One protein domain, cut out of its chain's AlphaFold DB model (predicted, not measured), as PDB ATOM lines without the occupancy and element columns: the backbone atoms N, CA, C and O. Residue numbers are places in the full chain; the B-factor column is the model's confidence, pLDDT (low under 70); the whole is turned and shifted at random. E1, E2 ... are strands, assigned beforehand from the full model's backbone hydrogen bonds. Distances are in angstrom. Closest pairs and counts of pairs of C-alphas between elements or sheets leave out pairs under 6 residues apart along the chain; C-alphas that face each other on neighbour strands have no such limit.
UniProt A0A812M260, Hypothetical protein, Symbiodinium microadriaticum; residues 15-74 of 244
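AT A GLANCE: This is residues 15 to 74 of the 244 residues of the protein "Hypothetical protein" of Symbiodinium microadriaticum (UniProt A0A812M260). One strongly twisted antiparallel sheet of four strands is built from two hairpins, E1 with E2 and E3 with E4, set side by side so that E1 and E3 make its middle. The long stretch of residues 36 to 53, with no named element, swings in a wide arc over one face of the sheet from the end of E2 to the start of E3, while the links of the two hairpins, residues 21 to 27 and 61 to 69, fold toward the other side. The printed part has 60 residues with no named helix and four named strands, E1, E2, E3 and E4 along the chain; the sheet's order is E2, E1, E3, E4. The class is all strand, though the strands hold 25 of the 60 printed residues, under half. The whole is compact, with a radius of gyration of the C-alphas of 11.3 A, and spans 29 by 26 by 15 A.

HOW THE PARTS SIT: The inner strands are E1, residues 15 to 20, and E3, residues 54 to 60. They are antiparallel at 151 degrees between their directions; N 18 and O 56 are 2.9 A apart and N 56 and O 18 2.8 A, within hydrogen-bond range. E2, residues 28 to 35, is an edge strand and forms a hairpin with E1, antiparallel at 164 degrees, with N 15 and O 34 at 2.7 A and N 29 and O 19 at 2.9 A, within hydrogen-bond range. E2 bends by 60 degrees at residue 31. The other edge strand, E4, residues 70 to 73, forms a hairpin with E3, antiparallel at 167 degrees; N 57 and O 70 are within hydrogen-bond range at 2.8 A. The C-alphas of Tyr 56 and Gly 71, which face each other, are 4.0 A apart. E2 is apart from both E3 and E4. From edge to edge the strands' lines turn by 49 degrees, and the sheet's C-alphas lie up to 5.3 A off its best plane.

IN THESE COORDINATES: E1 begins at C-alpha 15, (280.715, 296.958, 292.098), and is 15.5 A long from first to last C-alpha. E2 is 19.7 A long and ends at C-alpha 35, (276.560, 294.605, 296.257). E3 is 18.5 A long. E4 is 10.8 A long and ends at C-alpha 73, (283.010, 299.579, 274.211).

THE WHOLE: The two C-alphas farthest apart are those of Asp 46 and Leu 63, at 32.6 A. The link from E2 to E3 is long, with 18 residues; those from E1 to E2 and from E3 to E4 are short. The printed part has no cut. Its mean pLDDT is 90.7, and no printed residue is under 70.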
ATOM      1  N   TYR A  15     280.279 296.650 293.450       93.81
ATOM      2  CA  TYR A  15     280.715 296.958 292.098       93.81
ATOM      3  C   TYR A  15     280.027 298.249 291.651       93.81
ATOM      4  O   TYR A  15     278.834 298.423 291.892       93.81
ATOM      5  N   SER A  16     280.755 299.165 291.018       94.88
ATOM      6  CA  SER A  16     280.182 300.380 290.436       94.88
ATOM      7  C   SER A  16     280.186 300.268 288.919       94.88
ATOM      8  O   SER A  16     281.238 300.078 288.311       94.88
ATOM      9  N   ILE A  17     279.004 300.358 288.316       94.62
ATOM     10  CA  ILE A  17     278.803 300.272 286.871       94.62
ATOM     11  C   ILE A  17     278.678 301.691 286.340       94.62
ATOM     12  O   ILE A  17     277.809 302.445 286.785       94.62
ATOM     13  N   GLN A  18     279.551 302.059 285.410       94.38
ATOM     14  CA  GLN A  18     279.714 303.443 284.978       94.38
ATOM     15  C   GLN A  18     279.834 303.541 283.457       94.38
ATOM     16  O   GLN A  18     280.421 302.671 282.814       94.38
ATOM     17  N   LEU A  19     279.290 304.616 282.899       92.31
ATOM     18  CA  LEU A  19     279.528 305.056 281.530       92.31
ATOM     19  C   LEU A  19     280.669 306.071 281.511       92.31
ATOM     20  O   LEU A  19     280.723 306.922 282.395       92.31
ATOM     21  N   GLU A  20     281.537 306.005 280.504       92.06
ATOM     22  CA  GLU A  20     282.701 306.887 280.372       92.06
ATOM     23  C   GLU A  20     282.873 307.414 278.941       92.06
ATOM     24  O   GLU A  20     282.566 306.721 277.963       92.06
ATOM     25  N   TRP A  21     283.358 308.659 278.820       85.44
ATOM     26  CA  TRP A  21     283.498 309.346 277.527       85.44
ATOM     27  C   TRP A  21     284.746 308.856 276.802       85.44
ATOM     28  O   TRP A  21     284.736 308.575 275.602       85.44
ATOM     29  N   ASP A  22     285.832 308.734 277.555       76.56
ATOM     30  CA  ASP A  22     287.114 308.247 277.082       76.56
ATOM     31  C   ASP A  22     287.629 307.113 277.985       76.56
ATOM     32  O   ASP A  22     286.860 306.340 278.538       76.56
ATOM     33  N   ARG A  23     288.941 306.891 278.045       79.31
ATOM     34  CA  ARG A  23     289.537 305.855 278.911       79.31
ATOM     35  C   ARG A  23     290.371 306.476 280.029       79.31
ATOM     36  O   ARG A  23     291.256 305.818 280.568       79.31
ATOM     37  N   THR A  24     290.144 307.761 280.301       82.06
ATOM     38  CA  THR A  24     290.867 308.562 281.294       82.06
ATOM     39  C   THR A  24     290.099 308.704 282.605       82.06
ATOM     40  O   THR A  24     290.715 309.029 283.616       82.06
ATOM     41  N   PHE A  25     288.801 308.368 282.614       82.69
ATOM     42  CA  PHE A  25     287.924 308.401 283.792       82.69
ATOM     43  C   PHE A  25     287.626 309.809 284.326       82.69
ATOM     44  O   PHE A  25     287.234 309.974 285.484       82.69
ATOM     45  N   GLU A  26     287.831 310.831 283.492       83.62
ATOM     46  CA  GLU A  26     287.563 312.232 283.820       83.62
ATOM     47  C   GLU A  26     286.064 312.567 283.701       83.62
ATOM     48  O   GLU A  26     285.558 313.409 284.446       83.62
ATOM     49  N   TYR A  27     285.328 311.864 282.830       85.00
ATOM     50  CA  TYR A  27     283.918 312.118 282.536       85.00
ATOM     51  C   TYR A  27     283.106 310.827 282.641       85.00
ATOM     52  O   TYR A  27     282.766 310.195 281.637       85.00
ATOM     53  N   ARG A  28     282.734 310.499 283.881       88.69
ATOM     54  CA  ARG A  28     281.924 309.327 284.234       88.69
ATOM     55  C   ARG A  28     280.492 309.657 284.615       88.69
ATOM     56  O   ARG A  28     280.228 310.652 285.289       88.69
ATOM     57  N   SER A  29     279.592 308.737 284.289       91.69
ATOM     58  CA  SER A  29     278.228 308.675 284.814       91.69
ATOM     59  C   SER A  29     277.990 307.326 285.487       91.69
ATOM     60  O   SER A  29     278.196 306.281 284.873       91.69
ATOM     61  N   VAL A  30     277.562 307.324 286.752       93.25
ATOM     62  CA  VAL A  30     277.256 306.084 287.482       93.25
ATOM     63  C   VAL A  30     275.861 305.605 287.093       93.25
ATOM     64  O   VAL A  30     274.885 306.319 287.302       93.25
ATOM     65  N   ILE A  31     275.768 304.384 286.562       94.00
ATOM     66  CA  ILE A  31     274.492 303.722 286.261       94.00
ATOM     67  C   ILE A  31     273.950 303.038 287.515       94.00
ATOM     68  O   ILE A  31     272.769 303.165 287.832       94.00
ATOM     69  N   ALA A  32     274.805 302.279 288.206       95.31
ATOM     70  CA  ALA A  32     274.393 301.452 289.332       95.31
ATOM     71  C   ALA A  32     275.548 301.134 290.287       95.31
ATOM     72  O   ALA A  32     276.715 301.084 289.892       95.31
ATOM     73  N   GLU A  33     275.191 300.853 291.539       95.62
ATOM     74  CA  GLU A  33     276.058 300.192 292.510       95.62
ATOM     75  C   GLU A  33     275.439 298.850 292.892       95.62
ATOM     76  O   GLU A  33     274.277 298.774 293.289       95.62
ATOM     77  N   VAL A  34     276.223 297.791 292.751       95.88
ATOM     78  CA  VAL A  34     275.784 296.410 292.924       95.88
ATOM     79  C   VAL A  34     276.533 295.815 294.119       95.88
ATOM     80  O   VAL A  34     277.755 295.930 294.158       95.88
ATOM     81  N   PRO A  35     275.871 295.212 295.119       94.19
ATOM     82  CA  PRO A  35     276.560 294.605 296.257       94.19
ATOM     83  C   PRO A  35     277.559 293.516 295.849       94.19
ATOM     84  O   PRO A  35     277.370 292.811 294.860       94.19
ATOM     85  N   VAL A  36     278.619 293.344 296.643       91.19
ATOM     86  CA  VAL A  36     279.543 292.214 296.475       91.19
ATOM     87  C   VAL A  36     278.791 290.880 296.593       91.19
ATOM     88  O   VAL A  36     277.974 290.706 297.497       91.19
ATOM     89  N   GLY A  37     279.080 289.941 295.691       88.50
ATOM     90  CA  GLY A  37     278.390 288.648 295.585       88.50
ATOM     91  C   GLY A  37     277.481 288.535 294.361       88.50
ATOM     92  O   GLY A  37     277.298 287.432 293.859       88.50
ATOM     93  N   GLU A  38     277.003 289.660 293.830       92.31
ATOM     94  CA  GLU A  38     276.308 289.718 292.543       92.31
ATOM     95  C   GLU A  38     277.331 289.967 291.423       92.31
ATOM     96  O   GLU A  38     278.193 290.841 291.540       92.31
ATOM     97  N   VAL A  39     277.271 289.184 290.346       91.88
ATOM     98  CA  VAL A  39     278.248 289.221 289.234       91.88
ATOM     99  C   VAL A  39     277.630 289.645 287.904       91.88
ATOM    100  O   VAL A  39     278.274 289.594 286.850       91.88
ATOM    101  N   ASP A  40     276.372 290.065 287.947       93.88
ATOM    102  CA  ASP A  40     275.649 290.598 286.816       93.88
ATOM    103  C   ASP A  40     274.749 291.776 287.202       93.88
ATOM    104  O   ASP A  40     274.413 292.033 288.358       93.88
ATOM    105  N   TYR A  41     274.411 292.560 286.186       95.12
ATOM    106  CA  TYR A  41     273.445 293.644 286.289       95.12
ATOM    107  C   TYR A  41     272.721 293.818 284.963       95.12
ATOM    108  O   TYR A  41     273.347 293.896 283.893       95.12
ATOM    109  N   GLN A  42     271.396 293.891 285.037       95.44
ATOM    110  CA  GLN A  42     270.539 294.181 283.897       95.44
ATOM    111  C   GLN A  42     270.438 295.694 283.726       95.44
ATOM    112  O   GLN A  42     269.821 296.386 284.535       95.44
ATOM    113  N   ILE A  43     271.065 296.205 282.668       92.69
ATOM    114  CA  ILE A  43     270.890 297.598 282.262       92.69
ATOM    115  C   ILE A  43     269.505 297.700 281.611       92.69
ATOM    116  O   ILE A  43     269.239 296.925 280.688       92.69
ATOM    117  N   PRO A  44     268.621 298.604 282.072       92.62
ATOM    118  CA  PRO A  44     267.322 298.799 281.445       92.62
ATOM    119  C   PRO A  44     267.452 299.082 279.948       92.62
ATOM    120  O   PRO A  44     268.382 299.768 279.511       92.62
ATOM    121  N   VAL A  45     266.496 298.583 279.168       88.00
ATOM    122  CA  VAL A  45     266.353 299.002 277.769       88.00
ATOM    123  C   VAL A  45     266.172 300.521 277.700       88.00
ATOM    124  O   VAL A  45     265.726 301.140 278.667       88.00
ATOM    125  N   ASP A  46     266.586 301.120 276.585       88.25
ATOM    126  CA  ASP A  46     266.532 302.571 276.356       88.25
ATOM    127  C   ASP A  46     267.333 303.412 277.371       88.25
ATOM    128  O   ASP A  46     267.080 304.603 277.565       88.25
ATOM    129  N   THR A  47     268.339 302.814 278.022       89.69
ATOM    130  CA  THR A  47     269.292 303.572 278.841       89.69
ATOM    131  C   THR A  47     270.054 304.554 277.954       89.69
ATOM    132  O   THR A  47     270.828 304.153 277.085       89.69
ATOM    133  N   TYR A  48     269.858 305.852 278.192       88.31
ATOM    134  CA  TYR A  48     270.520 306.911 277.437       88.31
ATOM    135  C   TYR A  48     272.045 306.840 277.605       88.31
ATOM    136  O   TYR A  48     272.580 307.170 278.663       88.31
ATOM    137  N   LEU A  49     272.747 306.435 276.542       87.19
ATOM    138  CA  LEU A  49     274.214 306.387 276.508       87.19
ATOM    139  C   LEU A  49     274.840 307.781 276.391       87.19
ATOM    140  O   LEU A  49     275.997 307.979 276.762       87.19
ATOM    141  N   GLY A  50     274.085 308.745 275.858       84.75
ATOM    142  CA  GLY A  50     274.605 310.050 275.480       84.75
ATOM    143  C   GLY A  50     275.820 309.902 274.578       84.75
ATOM    144  O   GLY A  50     275.748 309.359 273.481       84.75
ATOM    145  N   THR A  51     276.950 310.384 275.058       85.38
ATOM    146  CA  THR A  51     278.221 310.416 274.338       85.38
ATOM    147  C   THR A  51     279.285 309.543 275.000       85.38
ATOM    148  O   THR A  51     280.475 309.736 274.766       85.38
ATOM    149  N   TYR A  52     278.866 308.615 275.859       88.38
ATOM    150  CA  TYR A  52     279.734 307.724 276.609       88.38
ATOM    151  C   TYR A  52     279.820 306.356 275.911       88.38
ATOM    152  O   TYR A  52     278.958 305.503 276.125       88.38
ATOM    153  N   PRO A  53     280.824 306.105 275.047       90.75
ATOM    154  CA  PRO A  53     280.895 304.865 274.280       90.75
ATOM    155  C   PRO A  53     281.465 303.698 275.092       90.75
ATOM    156  O   PRO A  53     281.592 302.602 274.551       90.75
ATOM    157  N   TYR A  54     281.869 303.907 276.346       92.12
ATOM    158  CA  TYR A  54     282.464 302.866 277.175       92.12
ATOM    159  C   TYR A  54     281.618 302.582 278.404       92.12
ATOM    160  O   TYR A  54     281.166 303.495 279.089       92.12
ATOM    161  N   LEU A  55     281.466 301.296 278.702       94.38
ATOM    162  CA  LEU A  55     280.893 300.802 279.940       94.38
ATOM    163  C   LEU A  55     282.002 300.154 280.767       94.38
ATOM    164  O   LEU A  55     282.689 299.252 280.287       94.38
ATOM    165  N   TYR A  56     282.137 300.583 282.015       94.81
ATOM    166  CA  TYR A  56     283.118 300.080 282.963       94.81
ATOM    167  C   TYR A  56     282.454 299.509 284.212       94.81
ATOM    168  O   TYR A  56     281.425 299.999 284.677       94.81
ATOM    169  N   VAL A  57     283.087 298.481 284.770       95.12
ATOM    170  CA  VAL A  57     282.760 297.897 286.067       95.12
ATOM    171  C   VAL A  57     283.974 298.061 286.971       95.12
ATOM    172  O   VAL A  57     285.050 297.513 286.718       95.12
ATOM    173  N   PHE A  58     283.788 298.836 288.031       94.50
ATOM    174  CA  PHE A  58     284.785 299.085 289.060       94.50
ATOM    175  C   PHE A  58     284.490 298.239 290.284       94.50
ATOM    176  O   PHE A  58     283.337 298.088 290.679       94.50
ATOM    177  N   THR A  59     285.533 297.755 290.945       94.38
ATOM    178  CA  THR A  59     285.397 297.212 292.300       94.38
ATOM    179  C   THR A  59     285.524 298.365 293.295       94.38
ATOM    180  O   THR A  59     286.364 299.256 293.134       94.38
ATOM    181  N   LYS A  60     284.647 298.406 294.299       93.12
ATOM    182  CA  LYS A  60     284.543 299.523 295.241       93.12
ATOM    183  C   LYS A  60     284.484 299.020 296.677       93.12
ATOM    184  O   LYS A  60     283.682 298.160 297.044       93.12
ATOM    185  N   SER A  61     285.352 299.582 297.507       91.81
ATOM    186  CA  SER A  61     285.386 299.384 298.956       91.81
ATOM    187  C   SER A  61     284.721 300.558 299.678       91.81
ATOM    188  O   SER A  61     284.298 301.534 299.060       91.81
ATOM    189  N   SER A  62     284.666 300.504 301.010       88.00
ATOM    190  CA  SER A  62     284.219 301.643 301.824       88.00
ATOM    191  C   SER A  62     285.162 302.850 301.771       88.00
ATOM    192  O   SER A  62     284.785 303.924 302.226       88.00
ATOM    193  N   LEU A  63     286.394 302.672 301.284       89.25
ATOM    194  CA  LEU A  63     287.432 303.704 301.307       89.25
ATOM    195  C   LEU A  63     287.804 304.185 299.905       89.25
ATOM    196  O   LEU A  63     288.031 305.375 299.707       89.25
ATOM    197  N   PHE A  64     287.866 303.268 298.943       90.62
ATOM    198  CA  PHE A  64     288.376 303.534 297.602       90.62
ATOM    199  C   PHE A  64     287.683 302.692 296.535       90.62
ATOM    200  O   PHE A  64     287.263 301.558 296.780       90.62
ATOM    201  N   GLU A  65     287.633 303.261 295.338       92.00
ATOM    202  CA  GLU A  65     287.346 302.576 294.083       92.00
ATOM    203  C   GLU A  65     288.660 302.102 293.449       92.00
ATOM    204  O   GLU A  65     289.712 302.724 293.624       92.00
ATOM    205  N   GLN A  66     288.613 300.986 292.733       91.19
ATOM    206  CA  GLN A  66     289.758 300.442 292.016       91.19
ATOM    207  C   GLN A  66     290.223 301.377 290.893       91.19
ATOM    208  O   GLN A  66     289.421 301.972 290.185       91.19
ATOM    209  N   THR A  67     291.535 301.452 290.674       90.00
ATOM    210  CA  THR A  67     292.143 302.295 289.628       90.00
ATOM    211  C   THR A  67     292.261 301.612 288.262       90.00
ATOM    212  O   THR A  67     292.630 302.246 287.279       90.00
ATOM    213  N   THR A  68     291.989 300.310 288.182       90.50
ATOM    214  CA  THR A  68     292.081 299.503 286.955       90.50
ATOM    215  C   THR A  68     290.806 298.674 286.785       90.50
ATOM    216  O   THR A  68     290.788 297.504 287.163       90.50
ATOM    217  N   PRO A  69     289.717 299.280 286.284       93.31
ATOM    218  CA  PRO A  69     288.457 298.580 286.055       93.31
ATOM    219  C   PRO A  69     288.521 297.650 284.840       93.31
ATOM    220  O   PRO A  69     289.410 297.749 283.989       93.31
ATOM    221  N   VAL A  70     287.505 296.798 284.720       92.00
ATOM    222  CA  VAL A  70     287.204 296.079 283.477       92.00
ATOM    223  C   VAL A  70     286.165 296.882 282.706       92.00
ATOM    224  O   VAL A  70     285.226 297.405 283.299       92.00
ATOM    225  N   GLY A  71     286.315 296.993 281.389       91.50
ATOM    226  CA  GLY A  71     285.351 297.716 280.568       91.50
ATOM    227  C   GLY A  71     285.237 297.186 279.153       91.50
ATOM    228  O   GLY A  71     286.095 296.447 278.668       91.50
ATOM    229  N   LEU A  72     284.157 297.589 278.498       92.75
ATOM    230  CA  LEU A  72     283.825 297.255 277.122       92.75
ATOM    231  C   LEU A  72     283.367 298.511 276.382       92.75
ATOM    232  O   LEU A  72     282.822 299.439 276.980       92.75
ATOM    233  N   LYS A  73     283.583 298.541 275.067       91.50
ATOM    234  CA  LYS A  73     283.010 299.579 274.211       91.50
ATOM    235  C   LYS A  73     281.578 299.182 273.861       91.50
ATOM    236  O   LYS A  73     281.366 298.097 273.323       91.50
ATOM    237  N   VAL A  74     280.622 300.048 274.159       90.06
ATOM    238  CA  VAL A  74     279.227 299.896 273.753       90.06
ATOM    239  C   VAL A  74     279.100 300.348 272.301       90.06
ATOM    240  O   VAL A  74     279.635 301.387 271.910       90.06
TER     241      VAL A  74